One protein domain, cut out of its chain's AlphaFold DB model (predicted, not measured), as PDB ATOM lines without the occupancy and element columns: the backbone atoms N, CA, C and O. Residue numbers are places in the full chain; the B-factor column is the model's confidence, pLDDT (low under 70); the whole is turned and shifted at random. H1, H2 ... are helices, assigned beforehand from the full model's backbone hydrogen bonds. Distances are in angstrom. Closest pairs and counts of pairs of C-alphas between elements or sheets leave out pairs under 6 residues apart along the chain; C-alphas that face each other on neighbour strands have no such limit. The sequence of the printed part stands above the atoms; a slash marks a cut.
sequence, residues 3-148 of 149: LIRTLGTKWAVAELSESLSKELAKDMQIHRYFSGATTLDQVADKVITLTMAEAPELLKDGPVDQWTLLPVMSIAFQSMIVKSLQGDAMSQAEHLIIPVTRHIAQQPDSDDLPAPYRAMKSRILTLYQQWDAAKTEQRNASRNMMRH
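What this domain is: This is residues 3 to 148 of the 149 residues of an uncharacterized protein of Ferrimonas balearica (strain DSM 9799 / CCM 4581 / KCTC 23876 / PAT) (UniProt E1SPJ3). Three helices, H3, H5 and H6, pack on one another as a crossed core, with H1 packed on H3 at one side and the long H7 running over H5 and H6 at the other. The far end of H7 and its tail, residues 139 to 148, stick out as an arm, and residues 3 to 8 of H1 stick out too; short H2 packs on H6, and short H4 sits at one end of H3. The printed part has 146 residues with seven named helices, H1 to H7 in order, and no named strand: all helix. It is compact, with a radius of gyration of the C-alphas of 16.6 A and spans of 58 by 45 by 28 A.

How they stand to each other: Begin with H1, residues 3 to 25, which touches H3, residues 40 to 54, with residues 13 to 21 alone; the closest C-alphas, of Ser 17 and Ala 44, are 5.0 A apart, at a steep tilt of 55 degrees, opposite ways. H4, residues 56 to 59, and H3 only just touch, only at the corner, with 3 pairs of C-alphas within 8 A, the closest being Met 52 and Leu 59 at 7.2 A. H5, residues 69 to 86, is about perpendicular to H3 at 82 degrees and touches it, closest at C-alphas 47 and 76, 5.4 A. H6, residues 92 to 106, touches H3 at 86 degrees, about perpendicular, closest at C-alphas 43 and 93, 5.0 A. H5 and H6 touch at a steep tilt of 53 degrees, opposite ways, closest at C-alphas 77 and 98, 5.7 A. H2, residues 30 to 33, touches H6, closest at C-alphas 30 and 100, 6.6 A. H7, residues 115 to 145, touches H5 at a shallow tilt of 21 degrees, the same way, closest at C-alphas 81 and 131, 6.8 A. H7 touches H6 with residues 121 to 128 alone, closest at C-alphas 105 and 121, 4.6 A, and is apart from H1 and H3. Every O i to N i+4 pair is within hydrogen-bond range in H1, H3, H5 and H7, and 9 of 11 in H6; H2 and H4 are too short for such a pair.

Where its parts are: Find C-alpha 3 at (160.134, 194.860, 100.384); from there H1 runs 32.6 A to C-alpha 25. H3 covers 21.1 A, H5 26.1 A and H6 21.8 A. H7 begins at C-alpha 115, (137.136, 195.981, 136.145), and runs 45.5 A to C-alpha 145 at (108.898, 185.237, 102.064).

The domain as a whole: The C-alphas farthest apart, of Ile 4 and His 148, are 59.3 A apart. The printed part has no cut and no long link. Look at residues 3 to 8 and 145 to 148 for pLDDT under 70.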
ATOM      1  N   LEU A   3     159.936 196.276 100.049       54.06
ATOM      2  CA  LEU A   3     160.134 194.860 100.384       54.06
ATOM      3  C   LEU A   3     160.561 194.631 101.842       54.06
ATOM      4  O   LEU A   3     159.906 193.872 102.547       54.06
ATOM      5  N   ILE A   4     161.587 195.336 102.330       57.50
ATOM      6  CA  ILE A   4     162.106 195.161 103.704       57.50
ATOM      7  C   ILE A   4     161.029 195.486 104.752       57.50
ATOM      8  O   ILE A   4     160.873 194.752 105.724       57.50
ATOM      9  N   ARG A   5     160.221 196.528 104.516       56.97
ATOM     10  CA  ARG A   5     159.117 196.900 105.410       56.97
ATOM     11  C   ARG A   5     157.997 195.856 105.388       56.97
ATOM     12  O   ARG A   5     157.513 195.489 106.449       56.97
ATOM     13  N   THR A   6     157.639 195.335 104.209       62.25
ATOM     14  CA  THR A   6     156.617 194.277 104.084       62.25
ATOM     15  C   THR A   6     157.051 192.936 104.676       62.25
ATOM     16  O   THR A   6     156.218 192.190 105.186       62.25
ATOM     17  N   LEU A   7     158.348 192.617 104.622       57.94
ATOM     18  CA  LEU A   7     158.909 191.429 105.262       57.94
ATOM     19  C   LEU A   7     158.879 191.580 106.784       57.94
ATOM     20  O   LEU A   7     158.331 190.707 107.445       57.94
ATOM     21  N   GLY A   8     159.330 192.716 107.327       64.19
ATOM     22  CA  GLY A   8     159.258 192.980 108.769       64.19
ATOM     23  C   GLY A   8     157.834 192.895 109.329       64.19
ATOM     24  O   GLY A   8     157.617 192.286 110.370       64.19
ATOM     25  N   THR A   9     156.834 193.405 108.601       71.88
ATOM     26  CA  THR A   9     155.426 193.288 109.023       71.88
ATOM     27  C   THR A   9     154.902 191.855 108.977       71.88
ATOM     28  O   THR A   9     154.127 191.477 109.842       71.88
ATOM     29  N   LYS A  10     155.316 191.039 107.997       74.00
ATOM     30  CA  LYS A  10     154.886 189.631 107.916       74.00
ATOM     31  C   LYS A  10     155.489 188.778 109.028       74.00
ATOM     32  O   LYS A  10     154.812 187.892 109.535       74.00
ATOM     33  N   TRP A  11     156.736 189.053 109.400       78.44
ATOM     34  CA  TRP A  11     157.398 188.382 110.517       78.44
ATOM     35  C   TRP A  11     156.733 188.736 111.848       78.44
ATOM     36  O   TRP A  11     156.398 187.838 112.609       78.44
ATOM     37  N   ALA A  12     156.429 190.021 112.066       83.06
ATOM     38  CA  ALA A  12     155.698 190.457 113.253       83.06
ATOM     39  C   ALA A  12     154.305 189.810 113.359       83.06
ATOM     40  O   ALA A  12     153.926 189.361 114.435       83.06
ATOM     41  N   VAL A  13     153.560 189.709 112.246       87.06
ATOM     42  CA  VAL A  13     152.275 188.985 112.223       87.06
ATOM     43  C   VAL A  13     152.473 187.535 112.652       87.06
ATOM     44  O   VAL A  13     151.760 187.085 113.531       87.06
ATOM     45  N   ALA A  14     153.451 186.823 112.084       90.19
ATOM     46  CA  ALA A  14     153.668 185.409 112.389       90.19
ATOM     47  C   ALA A  14     154.004 185.162 113.872       90.19
ATOM     48  O   ALA A  14     153.421 184.268 114.481       90.19
ATOM     49  N   GLU A  15     154.887 185.969 114.469       92.31
ATOM     50  CA  GLU A  15     155.244 185.853 115.893       92.31
ATOM     51  C   GLU A  15     154.043 186.133 116.809       92.31
ATOM     52  O   GLU A  15     153.775 185.390 117.758       92.31
ATOM     53  N   LEU A  16     153.275 187.181 116.500       95.44
ATOM     54  CA  LEU A  16     152.073 187.526 117.253       95.44
ATOM     55  C   LEU A  16     150.989 186.454 117.098       95.44
ATOM     56  O   LEU A  16     150.373 186.064 118.089       95.44
ATOM     57  N   SER A  17     150.791 185.924 115.892       95.94
ATOM     58  CA  SER A  17     149.845 184.839 115.631       95.94
ATOM     59  C   SER A  17     150.217 183.575 116.385       95.94
ATOM     60  O   SER A  17     149.349 182.937 116.979       95.94
ATOM     61  N   GLU A  18     151.503 183.229 116.409       96.06
ATOM     62  CA  GLU A  18     151.996 182.089 117.173       96.06
ATOM     63  C   GLU A  18     151.734 182.283 118.672       96.06
ATOM     64  O   GLU A  18     151.250 181.364 119.337       96.06
ATOM     65  N   SER A  19     151.995 183.480 119.208       96.69
ATOM     66  CA  SER A  19     151.717 183.786 120.617       96.69
ATOM     67  C   SER A  19     150.224 183.710 120.954       96.69
ATOM     68  O   SER A  19     149.851 183.073 121.937       96.69
ATOM     69  N   LEU A  20     149.355 184.246 120.090       97.31
ATOM     70  CA  LEU A  20     147.905 184.169 120.251       97.31
ATOM     71  C   LEU A  20     147.406 182.721 120.165       97.31
ATOM     72  O   LEU A  20     146.584 182.309 120.981       97.31
ATOM     73  N   SER A  21     147.912 181.937 119.212       97.06
ATOM     74  CA  SER A  21     147.572 180.518 119.070       97.06
ATOM     75  C   SER A  21     147.950 179.737 120.331       97.06
ATOM     76  O   SER A  21     147.124 179.010 120.884       97.06
ATOM     77  N   LYS A  22     149.160 179.959 120.862       96.31
ATOM     78  CA  LYS A  22     149.617 179.363 122.127       96.31
ATOM     79  C   LYS A  22     148.743 179.763 123.310       96.31
ATOM     80  O   LYS A  22     148.424 178.907 124.131       96.31
ATOM     81  N   GLU A  23     148.351 181.031 123.401       96.69
ATOM     82  CA  GLU A  23     147.497 181.516 124.487       96.69
ATOM     83  C   GLU A  23     146.097 180.889 124.421       96.69
ATOM     84  O   GLU A  23     145.600 180.377 125.422       96.69
ATOM     85  N   LEU A  24     145.494 180.839 123.230       95.94
ATOM     86  CA  LEU A  24     144.204 180.184 122.998       95.94
ATOM     87  C   LEU A  24     144.262 178.675 123.285       95.94
ATOM     88  O   LEU A  24     143.328 178.118 123.860       95.94
ATOM     89  N   ALA A  25     145.363 178.009 122.933       94.94
ATOM     90  CA  ALA A  25     145.548 176.573 123.150       94.94
ATOM     91  C   ALA A  25     145.631 176.175 124.638       94.94
ATOM     92  O   ALA A  25     145.497 174.993 124.959       94.94
ATOM     93  N   LYS A  26     145.816 177.132 125.563       94.62
ATOM     94  CA  LYS A  26     145.751 176.859 127.009       94.62
ATOM     95  C   LYS A  26     144.358 176.402 127.451       94.62
ATOM     96  O   LYS A  26     144.247 175.658 128.424       94.62
ATOM     97  N   ASP A  27     143.303 176.811 126.744       93.88
ATOM     98  CA  ASP A  27     141.949 176.318 126.984       93.88
ATOM     99  C   ASP A  27     141.626 175.143 126.056       93.88
ATOM    100  O   ASP A  27     141.294 175.301 124.880       93.88
ATOM    101  N   MET A  28     141.635 173.933 126.619       89.75
ATOM    102  CA  MET A  28     141.334 172.709 125.873       89.75
ATOM    103  C   MET A  28     139.946 172.703 125.211       89.75
ATOM    104  O   MET A  28     139.735 171.975 124.237       89.75
ATOM    105  N   GLN A  29     138.982 173.477 125.718       92.12
ATOM    106  CA  GLN A  29     137.650 173.572 125.117       92.12
ATOM    107  C   GLN A  29     137.681 174.302 123.776       92.12
ATOM    108  O   GLN A  29     136.857 173.999 122.913       92.12
ATOM    109  N   ILE A  30     138.649 175.199 123.562       92.69
ATOM    110  CA  ILE A  30     138.774 175.954 122.314       92.69
ATOM    111  C   ILE A  30     139.028 175.014 121.131       92.69
ATOM    112  O   ILE A  30     138.444 175.204 120.065       92.69
ATOM    113  N   HIS A  31     139.778 173.924 121.324       90.69
ATOM    114  CA  HIS A  31     140.010 172.927 120.272       90.69
ATOM    115  C   HIS A  31     138.722 172.294 119.728       90.69
ATOM    116  O   HIS A  31     138.694 171.870 118.576       90.69
ATOM    117  N   ARG A  32     137.627 172.271 120.501       90.38
ATOM    118  CA  ARG A  32     136.344 171.694 120.058       90.38
ATOM    119  C   ARG A  32     135.682 172.492 118.935       90.38
ATOM    120  O   ARG A  32     134.858 171.936 118.214       90.38
ATOM    121  N   TYR A  33     136.044 173.764 118.765       89.00
ATOM    122  CA  TYR A  33     135.568 174.588 117.651       89.00
ATOM    123  C   TYR A  33     136.268 174.252 116.322       89.00
ATOM    124  O   TYR A  33     135.785 174.643 115.261       89.00
ATOM    125  N   PHE A  34     137.373 173.500 116.362       89.75
ATOM    126  CA  PHE A  34     138.204 173.184 115.205       89.75
ATOM    127  C   PHE A  34     138.120 171.688 114.891       89.75
ATOM    128  O   PHE A  34     138.840 170.872 115.455       89.75
ATOM    129  N   SER A  35     137.216 171.314 113.985       73.69
ATOM    130  CA  SER A  35     136.978 169.915 113.592       73.69
ATOM    131  C   SER A  35     137.044 169.683 112.077       73.69
ATOM    132  O   SER A  35     136.498 168.710 111.563       73.69
ATOM    133  N   GLY A  36     137.723 170.565 111.338       74.44
ATOM    134  CA  GLY A  36     137.785 170.498 109.877       74.44
ATOM    135  C   GLY A  36     139.040 171.135 109.292       74.44
ATOM    136  O   GLY A  36     140.107 171.089 109.889       74.44
ATOM    137  N   ALA A  37     138.905 171.737 108.109       82.31
ATOM    138  CA  ALA A  37     140.026 172.325 107.372       82.31
ATOM    139  C   ALA A  37     140.585 173.615 107.999       82.31
ATOM    140  O   ALA A  37     141.695 174.015 107.653       82.31
ATOM    141  N   THR A  38     139.820 174.266 108.886       89.69
ATOM    142  CA  THR A  38     140.273 175.483 109.561       89.69
ATOM    143  C   THR A  38     140.984 175.164 110.868       89.69
ATOM    144  O   THR A  38     140.430 174.450 111.706       89.69
ATOM    145  N   THR A  39     142.181 175.719 111.052       93.06
ATOM    146  CA  THR A  39     143.012 175.513 112.248       93.06
ATOM    147  C   THR A  39     142.967 176.708 113.197       93.06
ATOM    148  O   THR A  39     142.570 177.815 112.824       93.06
ATOM    149  N   LEU A  40     143.412 176.484 114.438       94.50
ATOM    150  CA  LEU A  40     143.600 177.548 115.424       94.50
ATOM    151  C   LEU A  40     144.555 178.631 114.905       94.50
ATOM    152  O   LEU A  40     144.248 179.813 115.022       94.50
ATOM    153  N   ASP A  41     145.642 178.227 114.247       94.50
ATOM    154  CA  ASP A  41     146.633 179.150 113.684       94.50
ATOM    155  C   ASP A  41     146.027 180.072 112.623       94.50
ATOM    156  O   ASP A  41     146.295 181.267 112.614       94.50
ATOM    157  N   GLN A  42     145.134 179.559 111.771       94.69
ATOM    158  CA  GLN A  42     144.454 180.383 110.766       94.69
ATOM    159  C   GLN A  42     143.503 181.410 111.391       94.69
ATOM    160  O   GLN A  42     143.333 182.508 110.856       94.69
ATOM    161  N   VAL A  43     142.866 181.065 112.515       96.62
ATOM    162  CA  VAL A  43     142.066 182.023 113.288       96.62
ATOM    163  C   VAL A  43     142.973 183.050 113.954       96.62
ATOM    164  O   VAL A  43     142.683 184.240 113.853       96.62
ATOM    165  N   ALA A  44     144.083 182.626 114.561       97.12
ATOM    166  CA  ALA A  44     145.049 183.530 115.175       97.12
ATOM    167  C   ALA A  44     145.620 184.530 114.152       97.12
ATOM    168  O   ALA A  44     145.558 185.736 114.383       97.12
ATOM    169  N   ASP A  45     146.038 184.056 112.974       96.00
ATOM    170  CA  ASP A  45     146.482 184.893 111.850       96.00
ATOM    171  C   ASP A  45     145.440 185.930 111.446       96.00
ATOM    172  O   ASP A  45     145.757 187.105 111.226       96.00
ATOM    173  N   LYS A  46     144.172 185.512 111.346       96.06
ATOM    174  CA  LYS A  46     143.086 186.420 110.984       96.06
ATOM    175  C   LYS A  46     142.881 187.486 112.053       96.06
ATOM    176  O   LYS A  46     142.748 188.657 111.702       96.06
ATOM    177  N   VAL A  47     142.868 187.090 113.323       97.69
ATOM    178  CA  VAL A  47     142.694 188.002 114.457       97.69
ATOM    179  C   VAL A  47     143.828 189.022 114.495       97.69
ATOM    180  O   VAL A  47     143.546 190.214 114.462       97.69
ATOM    181  N   ILE A  48     145.091 188.588 114.455       97.12
ATOM    182  CA  ILE A  48     146.244 189.500 114.461       97.12
ATOM    183  C   ILE A  48     146.211 190.445 113.265       97.12
ATOM    184  O   ILE A  48     146.416 191.645 113.429       97.12
ATOM    185  N   THR A  49     145.894 189.944 112.069       94.94
ATOM    186  CA  THR A  49     145.784 190.793 110.874       94.94
ATOM    187  C   THR A  49     144.726 191.886 111.048       94.94
ATOM    188  O   THR A  49     144.975 193.038 110.691       94.94
ATOM    189  N   LEU A  50     143.557 191.545 111.602       94.88
ATOM    190  CA  LEU A  50     142.481 192.506 111.869       94.88
ATOM    191  C   LEU A  50     142.894 193.514 112.946       94.88
ATOM    192  O   LEU A  50     142.765 194.719 112.746       94.88
ATOM    193  N   THR A  51     143.460 193.043 114.055       95.56
ATOM    194  CA  THR A  51     143.897 193.915 115.147       95.56
ATOM    195  C   THR A  51     145.033 194.840 114.721       95.56
ATOM    196  O   THR A  51     145.016 196.011 115.075       95.56
ATOM    197  N   MET A  52     145.984 194.385 113.903       93.19
ATOM    198  CA  MET A  52     147.026 195.258 113.348       93.19
ATOM    199  C   MET A  52     146.465 196.354 112.439       93.19
ATOM    200  O   MET A  52     147.065 197.424 112.342       93.19
ATOM    201  N   ALA A  53     145.350 196.092 111.753       91.50
ATOM    202  CA  ALA A  53     144.701 197.076 110.896       91.50
ATOM    203  C   ALA A  53     143.887 198.104 111.697       91.50
ATOM    204  O   ALA A  53     143.879 199.279 111.333       91.50
ATOM    205  N   GLU A  54     143.217 197.678 112.771       92.81
ATOM    206  CA  GLU A  54     142.269 198.518 113.519       92.81
ATOM    207  C   GLU A  54     142.851 199.150 114.792       92.81
ATOM    208  O   GLU A  54     142.536 200.297 115.098       92.81
ATOM    209  N   ALA A  55     143.690 198.420 115.527       93.12
ATOM    210  CA  ALA A  55     144.215 198.799 116.842       93.12
ATOM    211  C   ALA A  55     145.662 198.289 117.044       93.12
ATOM    212  O   ALA A  55     145.925 197.467 117.931       93.12
ATOM    213  N   PRO A  56     146.630 198.727 116.211       91.88
ATOM    214  CA  PRO A  56     148.002 198.218 116.246       91.88
ATOM    215  C   PRO A  56     148.714 198.458 117.582       91.88
ATOM    216  O   PRO A  56     149.660 197.746 117.899       91.88
ATOM    217  N   GLU A  57     148.302 199.454 118.368       91.12
ATOM    218  CA  GLU A  57     148.826 199.725 119.711       91.12
ATOM    219  C   GLU A  57     148.665 198.562 120.690       91.12
ATOM    220  O   GLU A  57     149.532 198.402 121.539       91.12
ATOM    221  N   LEU A  58     147.648 197.709 120.524       90.75
ATOM    222  CA  LEU A  58     147.451 196.525 121.372       90.75
ATOM    223  C   LEU A  58     148.531 195.450 121.179       90.75
ATOM    224  O   LEU A  58     148.615 194.521 121.975       90.75
ATOM    225  N   LEU A  59     149.328 195.561 120.115       91.94
ATOM    226  CA  LEU A  59     150.311 194.562 119.692       91.94
ATOM    227  C   LEU A  59     151.755 195.091 119.740       91.94
ATOM    228  O   LEU A  59     152.677 194.407 119.303       91.94
ATOM    229  N   LYS A  60     151.969 196.325 120.220       85.75
ATOM    230  CA  LYS A  60     153.305 196.952 120.260       85.75
ATOM    231  C   LYS A  60     154.159 196.480 121.430       85.75
ATOM    232  O   LYS A  60     155.381 196.496 121.314       85.75
ATOM    233  N   ASP A  61     153.524 196.080 122.527       82.56
ATOM    234  CA  ASP A  61     154.200 195.861 123.809       82.56
ATOM    235  C   ASP A  61     154.723 194.427 123.992       82.56
ATOM    236  O   ASP A  61     155.310 194.110 125.026       82.56
ATOM    237  N   GLY A  62     154.569 193.568 122.979       85.19
ATOM    238  CA  GLY A  62     155.135 192.223 122.967       85.19
ATOM    239  C   GLY A  62     154.152 191.146 122.500       85.19
ATOM    240  O   GLY A  62     153.190 191.458 121.794       85.19
ATOM    241  N   PRO A  63     154.417 189.870 122.840       91.50
ATOM    242  CA  PRO A  63     153.562 188.754 122.455       91.50
ATOM    243  C   PRO A  63     152.180 188.862 123.100       91.50
ATOM    244  O   PRO A  63     152.015 189.472 124.155       91.50
ATOM    245  N   VAL A  64     151.199 188.199 122.489       93.88
ATOM    246  CA  VAL A  64     149.879 188.049 123.093       93.88
ATOM    247  C   VAL A  64     149.980 187.144 124.321       93.88
ATOM    248  O   VAL A  64     150.512 186.038 124.262       93.88
ATOM    249  N   ASP A  65     149.448 187.641 125.428       93.25
ATOM    250  CA  ASP A  65     149.410 187.028 126.747       93.25
ATOM    251  C   ASP A  65     147.979 187.053 127.314       93.25
ATOM    252  O   ASP A  65     147.029 187.493 126.661       93.25
ATOM    253  N   GLN A  66     147.809 186.609 128.559       89.62
ATOM    254  CA  GLN A  66     146.499 186.557 129.216       89.62
ATOM    255  C   GLN A  66     145.780 187.918 129.292       89.62
ATOM    256  O   GLN A  66     144.550 187.969 129.356       89.62
ATOM    257  N   TRP A  67     146.527 189.027 129.292       91.06
ATOM    258  CA  TRP A  67     145.972 190.371 129.397       91.06
ATOM    259  C   TRP A  67     145.650 190.937 128.015       91.06
ATOM    260  O   TRP A  67     144.632 191.594 127.825       91.06
ATOM    261  N   THR A  68     146.448 190.658 127.004       94.00
ATOM    262  CA  THR A  68     146.213 191.164 125.644       94.00
ATOM    263  C   THR A  68     145.257 190.284 124.841       94.00
ATOM    264  O   THR A  68     144.609 190.787 123.922       94.00
ATOM    265  N   LEU A  69     145.057 189.021 125.241       95.69
ATOM    266  CA  LEU A  69     144.151 188.067 124.593       95.69
ATOM    267  C   LEU A  69     142.744 188.635 124.377       95.69
ATOM    268  O   LEU A  69     142.257 188.696 123.249       95.69
ATOM    269  N   LEU A  70     142.070 189.043 125.455       96.50
ATOM    270  CA  LEU A  70     140.680 189.489 125.370       96.50
ATOM    271  C   LEU A  70     140.525 190.785 124.545       96.50
ATOM    272  O   LEU A  70     139.648 190.803 123.681       96.50
ATOM    273  N   PRO A  71     141.350 191.838 124.733       96.56
ATOM    274  CA  PRO A  71     141.341 193.015 123.862       96.56
ATOM    275  C   PRO A  71     141.525 192.685 122.379       96.56
ATOM    276  O   PRO A  71     140.724 193.127 121.555       96.56
ATOM    277  N   VAL A  72     142.525 191.868 122.039       97.38
ATOM    278  CA  VAL A  72     142.834 191.471 120.657       97.38
ATOM    279  C   VAL A  72     141.654 190.719 120.029       97.38
ATOM    280  O   VAL A  72     141.182 191.088 118.950       97.38
ATOM    281  N   MET A  73     141.100 189.733 120.742       98.12
ATOM    282  CA  MET A  73     139.918 188.988 120.294       98.12
ATOM    283  C   MET A  73     138.674 189.884 120.176       98.12
ATOM    284  O   MET A  73     137.887 189.719 119.249       98.12
ATOM    285  N   SER A  74     138.500 190.854 121.081       98.00
ATOM    286  CA  SER A  74     137.368 191.792 121.083       98.00
ATOM    287  C   SER A  74     137.334 192.676 119.836       98.00
ATOM    288  O   SER A  74     136.251 192.903 119.293       98.00
ATOM    289  N   ILE A  75     138.497 193.141 119.361       97.62
ATOM    290  CA  ILE A  75     138.606 193.905 118.109       97.62
ATOM    291  C   ILE A  75     138.120 193.050 116.942       97.62
ATOM    292  O   ILE A  75     137.118 193.382 116.312       97.62
ATOM    293  N   ALA A  76     138.739 191.885 116.734       97.50
ATOM    294  CA  ALA A  76     138.370 191.002 115.633       97.50
ATOM    295  C   ALA A  76     136.897 190.555 115.705       97.50
ATOM    296  O   ALA A  76     136.210 190.504 114.686       97.50
ATOM    297  N   PHE A  77     136.383 190.276 116.905       98.38
ATOM    298  CA  PHE A  77     134.974 189.961 117.133       98.38
ATOM    299  C   PHE A  77     134.051 191.078 116.649       98.38
ATOM    300  O   PHE A  77     133.108 190.801 115.910       98.38
ATOM    301  N   GLN A  78     134.321 192.332 117.015       97.56
ATOM    302  CA  GLN A  78     133.496 193.468 116.592       97.56
ATOM    303  C   GLN A  78     133.487 193.612 115.066       97.56
ATOM    304  O   GLN A  78     132.405 193.746 114.485       97.56
ATOM    305  N   SER A  79     134.642 193.473 114.408       96.38
ATOM    306  CA  SER A  79     134.736 193.483 112.943       96.38
ATOM    307  C   SER A  79     133.888 192.372 112.318       96.38
ATOM    308  O   SER A  79     133.177 192.603 111.340       96.38
ATOM    309  N   MET A  80     133.907 191.164 112.895       97.31
ATOM    310  CA  MET A  80     133.120 190.031 112.393       97.31
ATOM    311  C   MET A  80     131.617 190.212 112.594       97.31
ATOM    312  O   MET A  80     130.839 189.838 111.715       97.31
ATOM    313  N   ILE A  81     131.192 190.812 113.707       96.88
ATOM    314  CA  ILE A  81     129.781 191.135 113.944       96.88
ATOM    315  C   ILE A  81     129.289 192.143 112.902       96.88
ATOM    316  O   ILE A  81     128.260 191.902 112.272       96.88
ATOM    317  N   VAL A  82     130.040 193.224 112.665       95.38
ATOM    318  CA  VAL A  82     129.695 194.237 111.653       95.38
ATOM    319  C   VAL A  82     129.613 193.607 110.264       95.38
ATOM    320  O   VAL A  82     128.573 193.712 109.609       95.38
ATOM    321  N   LYS A  83     130.653 192.872 109.857       95.50
ATOM    322  CA  LYS A  83     130.709 192.172 108.566       95.50
ATOM    323  C   LYS A  83     129.518 191.220 108.382       95.50
ATOM    324  O   LYS A  83     128.856 191.216 107.346       95.50
ATOM    325  N   SER A  84     129.180 190.453 109.421       94.94
ATOM    326  CA  SER A  84     128.060 189.503 109.405       94.94
ATOM    327  C   SER A  84     126.683 190.167 109.262       94.94
ATOM    328  O   SER A  84     125.778 189.580 108.652       94.94
ATOM    329  N   LEU A  85     126.505 191.356 109.848       92.62
ATOM    330  CA  LEU A  85     125.265 192.137 109.772       92.62
ATOM    331  C   LEU A  85     125.116 192.861 108.432       92.62
ATOM    332  O   LEU A  85     123.997 193.004 107.948       92.62
ATOM    333  N   GLN A  86     126.227 193.255 107.808       93.50
ATOM    334  CA  GLN A  86     126.243 193.829 106.456       93.50
ATOM    335  C   GLN A  86     125.900 192.800 105.367       93.50
ATOM    336  O   GLN A  86     125.561 193.178 104.249       93.50
ATOM    337  N   GLY A  87     125.918 191.505 105.698       88.31
ATOM    338  CA  GLY A  87     125.647 190.426 104.746       88.31
ATOM    339  C   GLY A  87     126.859 190.048 103.895       88.31
ATOM    340  O   GLY A  87     126.712 189.289 102.939       88.31
ATOM    341  N   ASP A  88     128.044 190.535 104.258       91.56
ATOM    342  CA  ASP A  88     129.286 190.213 103.571       91.56
ATOM    343  C   ASP A  88     129.672 188.745 103.777       91.56
ATOM    344  O   ASP A  88     129.447 188.142 104.833       91.56
ATOM    345  N   ALA A  89     130.312 188.167 102.761       91.00
ATOM    346  CA  ALA A  89     130.825 186.809 102.839       91.00
ATOM    347  C   ALA A  89     131.925 186.702 103.908       91.00
ATOM    348  O   ALA A  89     132.916 187.439 103.893       91.00
ATOM    349  N   MET A  90     131.763 185.743 104.817       93.81
ATOM    350  CA  MET A  90     132.747 185.413 105.841       93.81
ATOM    351  C   MET A  90     133.405 184.071 105.522       93.81
ATOM    352  O   MET A  90     132.746 183.096 105.159       93.81
ATOM    353  N   SER A  91     134.723 184.017 105.665       93.69
ATOM    354  CA  SER A  91     135.475 182.762 105.641       93.69
ATOM    355  C   SER A  91     135.189 181.920 106.890       93.69
ATOM    356  O   SER A  91     134.688 182.416 107.901       93.69
ATOM    357  N   GLN A  92     135.544 180.635 106.856       91.75
ATOM    358  CA  GLN A  92     135.362 179.753 108.012       91.75
ATOM    359  C   GLN A  92     136.146 180.239 109.245       91.75
ATOM    360  O   GLN A  92     135.597 180.241 110.344       91.75
ATOM    361  N   ALA A  93     137.382 180.719 109.070       94.25
ATOM    362  CA  ALA A  93     138.168 181.305 110.160       94.25
ATOM    363  C   ALA A  93     137.476 182.534 110.770       94.25
ATOM    364  O   ALA A  93     137.359 182.640 111.985       94.25
ATOM    365  N   GLU A  94     136.938 183.419 109.932       95.31
ATOM    366  CA  GLU A  94     136.171 184.590 110.372       95.31
ATOM    367  C   GLU A  94     134.909 184.197 111.152       95.31
ATOM    368  O   GLU A  94     134.596 184.794 112.181       95.31
ATOM    369  N   HIS A  95     134.207 183.148 110.715       94.44
ATOM    370  CA  HIS A  95     133.071 182.611 111.458       94.44
ATOM    371  C   HIS A  95     133.462 182.057 112.827       94.44
ATOM    372  O   HIS A  95     132.682 182.204 113.764       94.44
ATOM    373  N   LEU A  96     134.643 181.445 112.959       96.19
ATOM    374  CA  LEU A  96     135.122 180.858 114.213       96.19
ATOM    375  C   LEU A  96     135.566 181.900 115.247       96.19
ATOM    376  O   LEU A  96     135.487 181.622 116.443       96.19
ATOM    377  N   ILE A  97     135.935 183.116 114.831       97.62
ATOM    378  CA  ILE A  97     136.268 184.214 115.757       97.62
ATOM    379  C   ILE A  97     135.098 184.512 116.705       97.62
ATOM    380  O   ILE A  97     135.311 184.726 117.898       97.62
ATOM    381  N   ILE A  98     133.856 184.484 116.208       97.25
ATOM    382  CA  ILE A  98     132.654 184.793 116.998       97.25
ATOM    383  C   ILE A  98     132.462 183.818 118.182       97.25
ATOM    384  O   ILE A  98     132.466 184.277 119.330       97.25
ATOM    385  N   PRO A  99     132.298 182.495 117.969       96.25
ATOM    386  CA  PRO A  99     132.085 181.547 119.057       96.25
ATOM    387  C   PRO A  99     133.308 181.409 119.971       96.25
ATOM    388  O   PRO A  99     133.122 181.272 121.178       96.25
ATOM    389  N   VAL A 100     134.536 181.514 119.445       97.25
ATOM    390  CA  VAL A 100     135.755 181.472 120.273       97.25
ATOM    391  C   VAL A 100     135.825 182.686 121.202       97.25
ATOM    392  O   VAL A 100     136.038 182.528 122.402       97.25
ATOM    393  N   THR A 101     135.569 183.896 120.699       98.06
ATOM    394  CA  THR A 101     135.593 185.106 121.543       98.06
ATOM    395  C   THR A 101     134.497 185.075 122.602       98.06
ATOM    396  O   THR A 101     134.737 185.423 123.759       98.06
ATOM    397  N   ARG A 102     133.297 184.606 122.235       98.00
ATOM    398  CA  ARG A 102     132.212 184.391 123.198       98.00
ATOM    399  C   ARG A 102     132.642 183.420 124.294       98.00
ATOM    400  O   ARG A 102     132.420 183.717 125.460       98.00
ATOM    401  N   HIS A 103     133.243 182.289 123.928       97.19
ATOM    402  CA  HIS A 103     133.705 181.277 124.877       97.19
ATOM    403  C   HIS A 103     134.670 181.866 125.911       97.19
ATOM    404  O   HIS A 103     134.446 181.712 127.109       97.19
ATOM    405  N   ILE A 104     135.668 182.634 125.464       96.25
ATOM    406  CA  ILE A 104     136.614 183.334 126.351       96.25
ATOM    407  C   ILE A 104     135.869 184.302 127.283       96.25
ATOM    408  O   ILE A 104     136.099 184.327 128.491       96.25
ATOM    409  N   ALA A 105     134.914 185.071 126.754       96.81
ATOM    410  CA  ALA A 105     134.120 185.996 127.558       96.81
ATOM    411  C   ALA A 105     133.171 185.302 128.559       96.81
ATOM    412  O   ALA A 105     132.758 185.935 129.527       96.81
ATOM    413  N   GLN A 106     132.831 184.026 128.350       96.62
ATOM    414  CA  GLN A 106     131.987 183.225 129.247       96.62
ATOM    415  C   GLN A 106     132.761 182.522 130.361       96.62
ATOM    416  O   GLN A 106     132.133 182.030 131.300       96.62
ATOM    417  N   GLN A 107     134.090 182.450 130.269       93.94
ATOM    418  CA  GLN A 107     134.902 181.879 131.339       93.94
ATOM    419  C   GLN A 107     134.613 182.609 132.662       93.94
ATOM    420  O   GLN A 107     134.313 183.807 132.638       93.94
ATOM    421  N   PRO A 108     134.683 181.937 133.819       91.69
ATOM    422  CA  PRO A 108     134.521 182.607 135.103       91.69
ATOM    423  C   PRO A 108     135.573 183.709 135.268       91.69
ATOM    424  O   PRO A 108     136.688 183.611 134.754       91.69
ATOM    425  N   ASP A 109     135.203 184.788 135.951       90.81
ATOM    426  CA  ASP A 109     136.167 185.818 136.322       90.81
ATOM    427  C   ASP A 109     137.114 185.249 137.382       90.81
ATOM    428  O   ASP A 109     136.668 184.617 138.339       90.81
ATOM    429  N   SER A 110     138.417 185.472 137.218       85.69
ATOM    430  CA  SER A 110     139.360 185.289 138.317       85.69
ATOM    431  C   SER A 110     139.159 186.402 139.344       85.69
ATOM    432  O   SER A 110     138.776 187.521 138.984       85.69
ATOM    433  N   ASP A 111     139.473 186.129 140.610       82.56
ATOM    434  CA  ASP A 111     139.336 187.116 141.689       82.56
ATOM    435  C   ASP A 111     140.105 188.415 141.374       82.56
ATOM    436  O   ASP A 111     139.590 189.517 141.582       82.56
ATOM    437  N   ASP A 112     141.262 188.283 140.718       87.38
ATOM    438  CA  ASP A 112     142.143 189.388 140.325       87.38
ATOM    439  C   ASP A 112     141.788 190.049 138.980       87.38
ATOM    440  O   ASP A 112     142.528 190.905 138.494       87.38
ATOM    441  N   LEU A 113     140.679 189.667 138.330       89.69
ATOM    442  CA  LEU A 113     140.347 190.208 137.010       89.69
ATOM    443  C   LEU A 113     139.985 191.705 137.113       89.69
ATOM    444  O   LEU A 113     138.994 192.033 137.781       89.69
ATOM    445  N   PRO A 114     140.699 192.619 136.424       92.56
ATOM    446  CA  PRO A 114     140.438 194.051 136.518       92.56
ATOM    447  C   PRO A 114     139.054 194.441 135.982       92.56
ATOM    448  O   PRO A 114     138.540 193.850 135.028       92.56
ATOM    449  N   ALA A 115     138.465 195.502 136.540       93.19
ATOM    450  CA  ALA A 115     137.136 195.981 136.145       93.19
ATOM    451  C   ALA A 115     136.974 196.259 134.629       93.19
ATOM    452  O   ALA A 115     135.942 195.865 134.078       93.19
ATOM    453  N   PRO A 116     137.962 196.844 133.913       93.69
ATOM    454  CA  PRO A 116     137.870 197.016 132.459       93.69
ATOM    455  C   PRO A 116     137.703 195.697 131.691       93.69
ATOM    456  O   PRO A 116     136.957 195.650 130.713       93.69
ATOM    457  N   TYR A 117     138.330 194.610 132.153       94.25
ATOM    458  CA  TYR A 117     138.196 193.290 131.533       94.25
ATOM    459  C   TYR A 117     136.807 192.710 131.761       94.25
ATOM    460  O   TYR A 117     136.189 192.225 130.816       94.25
ATOM    461  N   ARG A 118     136.269 192.826 132.981       95.12
ATOM    462  CA  ARG A 118     134.892 192.397 133.287       95.12
ATOM    463  C   ARG A 118     133.873 193.137 132.420       95.12
ATOM    464  O   ARG A 118     132.982 192.523 131.833       95.12
ATOM    465  N   ALA A 119     134.046 194.452 132.273       95.75
ATOM    466  CA  ALA A 119     133.217 195.269 131.391       95.75
ATOM    467  C   ALA A 119     133.331 194.825 129.923       95.75
ATOM    468  O   ALA A 119     132.320 194.732 129.226       95.75
ATOM    469  N   MET A 120     134.541 194.492 129.460       96.69
ATOM    470  CA  MET A 120     134.767 193.985 128.107       96.69
ATOM    471  C   MET A 120     134.087 192.630 127.874       96.69
ATOM    472  O   MET A 120     133.393 192.478 126.869       96.69
ATOM    473  N   LYS A 121     134.199 191.682 128.815       97.56
ATOM    474  CA  LYS A 121     133.490 190.390 128.751       97.56
ATOM    475  C   LYS A 121     131.982 190.607 128.669       97.56
ATOM    476  O   LYS A 121     131.339 190.103 127.752       97.56
ATOM    477  N   SER A 122     131.424 191.439 129.550       97.00
ATOM    478  CA  SER A 122     129.994 191.779 129.541       97.00
ATOM    479  C   SER A 122     129.540 192.388 128.204       97.00
ATOM    480  O   SER A 122     128.517 191.986 127.639       97.00
ATOM    481  N   ARG A 123     130.341 193.300 127.635       97.44
ATOM    482  CA  ARG A 123     130.069 193.901 126.322       97.44
ATOM    483  C   ARG A 123     130.080 192.864 125.200       97.44
ATOM    484  O   ARG A 123     129.174 192.884 124.373       97.44
ATOM    485  N   ILE A 124     131.061 191.961 125.175       98.31
ATOM    486  CA  ILE A 124     131.137 190.874 124.184       98.31
ATOM    487  C   ILE A 124     129.879 190.006 124.254       98.31
ATOM    488  O   ILE A 124     129.255 189.743 123.228       98.31
ATOM    489  N   LEU A 125     129.471 189.596 125.458       98.31
ATOM    490  CA  LEU A 125     128.290 188.750 125.642       98.31
ATOM    491  C   LEU A 125     127.004 189.459 125.207       98.31
ATOM    492  O   LEU A 125     126.175 188.854 124.529       98.31
ATOM    493  N   THR A 126     126.870 190.743 125.536       98.12
ATOM    494  CA  THR A 126     125.728 191.567 125.115       98.12
ATOM    495  C   THR A 126     125.670 191.703 123.593       98.12
ATOM    496  O   THR A 126     124.627 191.458 122.989       98.12
ATOM    497  N   LEU A 127     126.794 192.039 122.952       97.44
ATOM    498  CA  LEU A 127     126.871 192.167 121.495       97.44
ATOM    499  C   LEU A 127     126.581 190.840 120.792       97.44
ATOM    500  O   LEU A 127     125.867 190.823 119.792       97.44
ATOM    501  N   TYR A 128     127.082 189.726 121.329       97.94
ATOM    502  CA  TYR A 128     126.780 188.400 120.800       97.94
ATOM    503  C   TYR A 128     125.274 188.109 120.841       97.94
ATOM    504  O   TYR A 128     124.715 187.651 119.848       97.94
ATOM    505  N   GLN A 129     124.604 188.400 121.962       97.44
ATOM    506  CA  GLN A 129     123.157 188.195 122.099       97.44
ATOM    507  C   GLN A 129     122.360 189.045 121.103       97.44
ATOM    508  O   GLN A 129     121.438 188.542 120.463       97.44
ATOM    509  N   GLN A 130     122.734 190.315 120.939       96.50
ATOM    510  CA  GLN A 130     122.096 191.218 119.976       96.50
ATOM    511  C   GLN A 130     122.284 190.735 118.534       96.50
ATOM    512  O   GLN A 130     121.333 190.719 117.753       96.50
ATOM    513  N   TRP A 131     123.494 190.296 118.189       96.81
ATOM    514  CA  TRP A 131     123.791 189.734 116.876       96.81
ATOM    515  C   TRP A 131     123.007 188.446 116.606       96.81
ATOM    516  O   TRP A 131     122.392 188.326 115.548       96.81
ATOM    517  N   ASP A 132     122.965 187.505 117.550       96.50
ATOM    518  CA  ASP A 132     122.249 186.235 117.380       96.50
ATOM    519  C   ASP A 132     120.732 186.447 117.212       96.50
ATOM    520  O   ASP A 132     120.092 185.821 116.355       96.50
ATOM    521  N   ALA A 133     120.162 187.405 117.953       95.44
ATOM    522  CA  ALA A 133     118.776 187.834 117.782       95.44
ATOM    523  C   ALA A 133     118.529 188.391 116.368       95.44
ATOM    524  O   ALA A 133     117.629 187.916 115.673       95.44
ATOM    525  N   ALA A 134     119.380 189.311 115.899       93.94
ATOM    526  CA  ALA A 134     119.273 189.897 114.562       93.94
ATOM    527  C   ALA A 134     119.422 188.848 113.442       93.94
ATOM    528  O   ALA A 134     118.644 188.834 112.485       93.94
ATOM    529  N   LYS A 135     120.373 187.908 113.557       92.94
ATOM    530  CA  LYS A 135     120.530 186.812 112.579       92.94
ATOM    531  C   LYS A 135     119.342 185.854 112.598       92.94
ATOM    532  O   LYS A 135     118.980 185.294 111.561       92.94
ATOM    533  N   THR A 136     118.724 185.637 113.753       91.94
ATOM    534  CA  THR A 136     117.514 184.815 113.866       91.94
ATOM    535  C   THR A 136     116.314 185.492 113.217       91.94
ATOM    536  O   THR A 136     115.605 184.847 112.444       91.94
ATOM    537  N   GLU A 137     116.137 186.793 113.435       91.50
ATOM    538  CA  GLU A 137     115.110 187.589 112.765       91.50
ATOM    539  C   GLU A 137     115.294 187.593 111.240       91.50
ATOM    540  O   GLU A 137     114.354 187.273 110.512       91.50
ATOM    541  N   GLN A 138     116.522 187.822 110.754       88.44
ATOM    542  CA  GLN A 138     116.850 187.778 109.325       88.44
ATOM    543  C   GLN A 138     116.466 186.428 108.698       88.44
ATOM    544  O   GLN A 138     115.792 186.388 107.669       88.44
ATOM    545  N   ARG A 139     116.831 185.311 109.346       87.81
ATOM    546  CA  ARG A 139     116.470 183.960 108.879       87.81
ATOM    547  C   ARG A 139     114.957 183.747 108.849       87.81
ATOM    548  O   ARG A 139     114.450 183.136 107.910       87.81
ATOM    549  N   ASN A 140     114.230 184.231 109.853       88.62
ATOM    550  CA  ASN A 140     112.775 184.086 109.917       88.62
ATOM    551  C   ASN A 140     112.071 184.913 108.832       88.62
ATOM    552  O   ASN A 140     111.167 184.401 108.170       88.62
ATOM    553  N   ALA A 141     112.528 186.142 108.586       85.38
ATOM    554  CA  ALA A 141     112.017 186.990 107.513       85.38
ATOM    555  C   ALA A 141     112.197 186.332 106.131       85.38
ATOM    556  O   ALA A 141     111.251 186.274 105.344       85.38
ATOM    557  N   SER A 142     113.370 185.746 105.861       81.50
ATOM    558  CA  SER A 142     113.626 185.021 104.606       81.50
ATOM    559  C   SER A 142     112.728 183.788 104.433       81.50
ATOM    560  O   SER A 142     112.271 183.510 103.326       81.50
ATOM    561  N   ARG A 143     112.438 183.055 105.518       80.44
ATOM    562  CA  ARG A 143     111.572 181.859 105.482       80.44
ATOM    563  C   ARG A 143     110.107 182.200 105.229       80.44
ATOM    564  O   ARG A 143     109.431 181.454 104.526       80.44
ATOM    565  N   ASN A 144     109.622 183.311 105.779       73.94
ATOM    566  CA  ASN A 144     108.244 183.749 105.563       73.94
ATOM    567  C   ASN A 144     108.015 184.213 104.117       73.94
ATOM    568  O   ASN A 144     106.967 183.918 103.553       73.94
ATOM    569  N   MET A 145     109.006 184.843 103.476       61.00
ATOM    570  CA  MET A 145     108.898 185.237 102.064       61.00
ATOM    571  C   MET A 145     108.847 184.043 101.098       61.00
ATOM    572  O   MET A 145     108.098 184.088 100.129       61.00
ATOM    573  N   MET A 146     109.566 182.949 101.379       60.66
ATOM    574  CA  MET A 146     109.517 181.730 100.551       60.66
ATOM    575  C   MET A 146     108.195 180.951 100.662       60.66
ATOM    576  O   MET A 146     107.950 180.064  99.856       60.66
ATOM    577  N   ARG A 147     107.350 181.239 101.661       56.34
ATOM    578  CA  ARG A 147     106.034 180.593 101.838       56.34
ATOM    579  C   ARG A 147     104.888 181.301 101.106       56.34
ATOM    580  O   ARG A 147     103.788 180.758 101.075       56.34
ATOM    581  N   HIS A 148     105.128 182.492 100.559       52.19
ATOM    582  CA  HIS A 148     104.129 183.308  99.856       52.19
ATOM    583  C   HIS A 148     104.388 183.431  98.342       52.19
ATOM    584  O   HIS A 148     103.774 184.276  97.692       52.19
TER     585      HIS A 148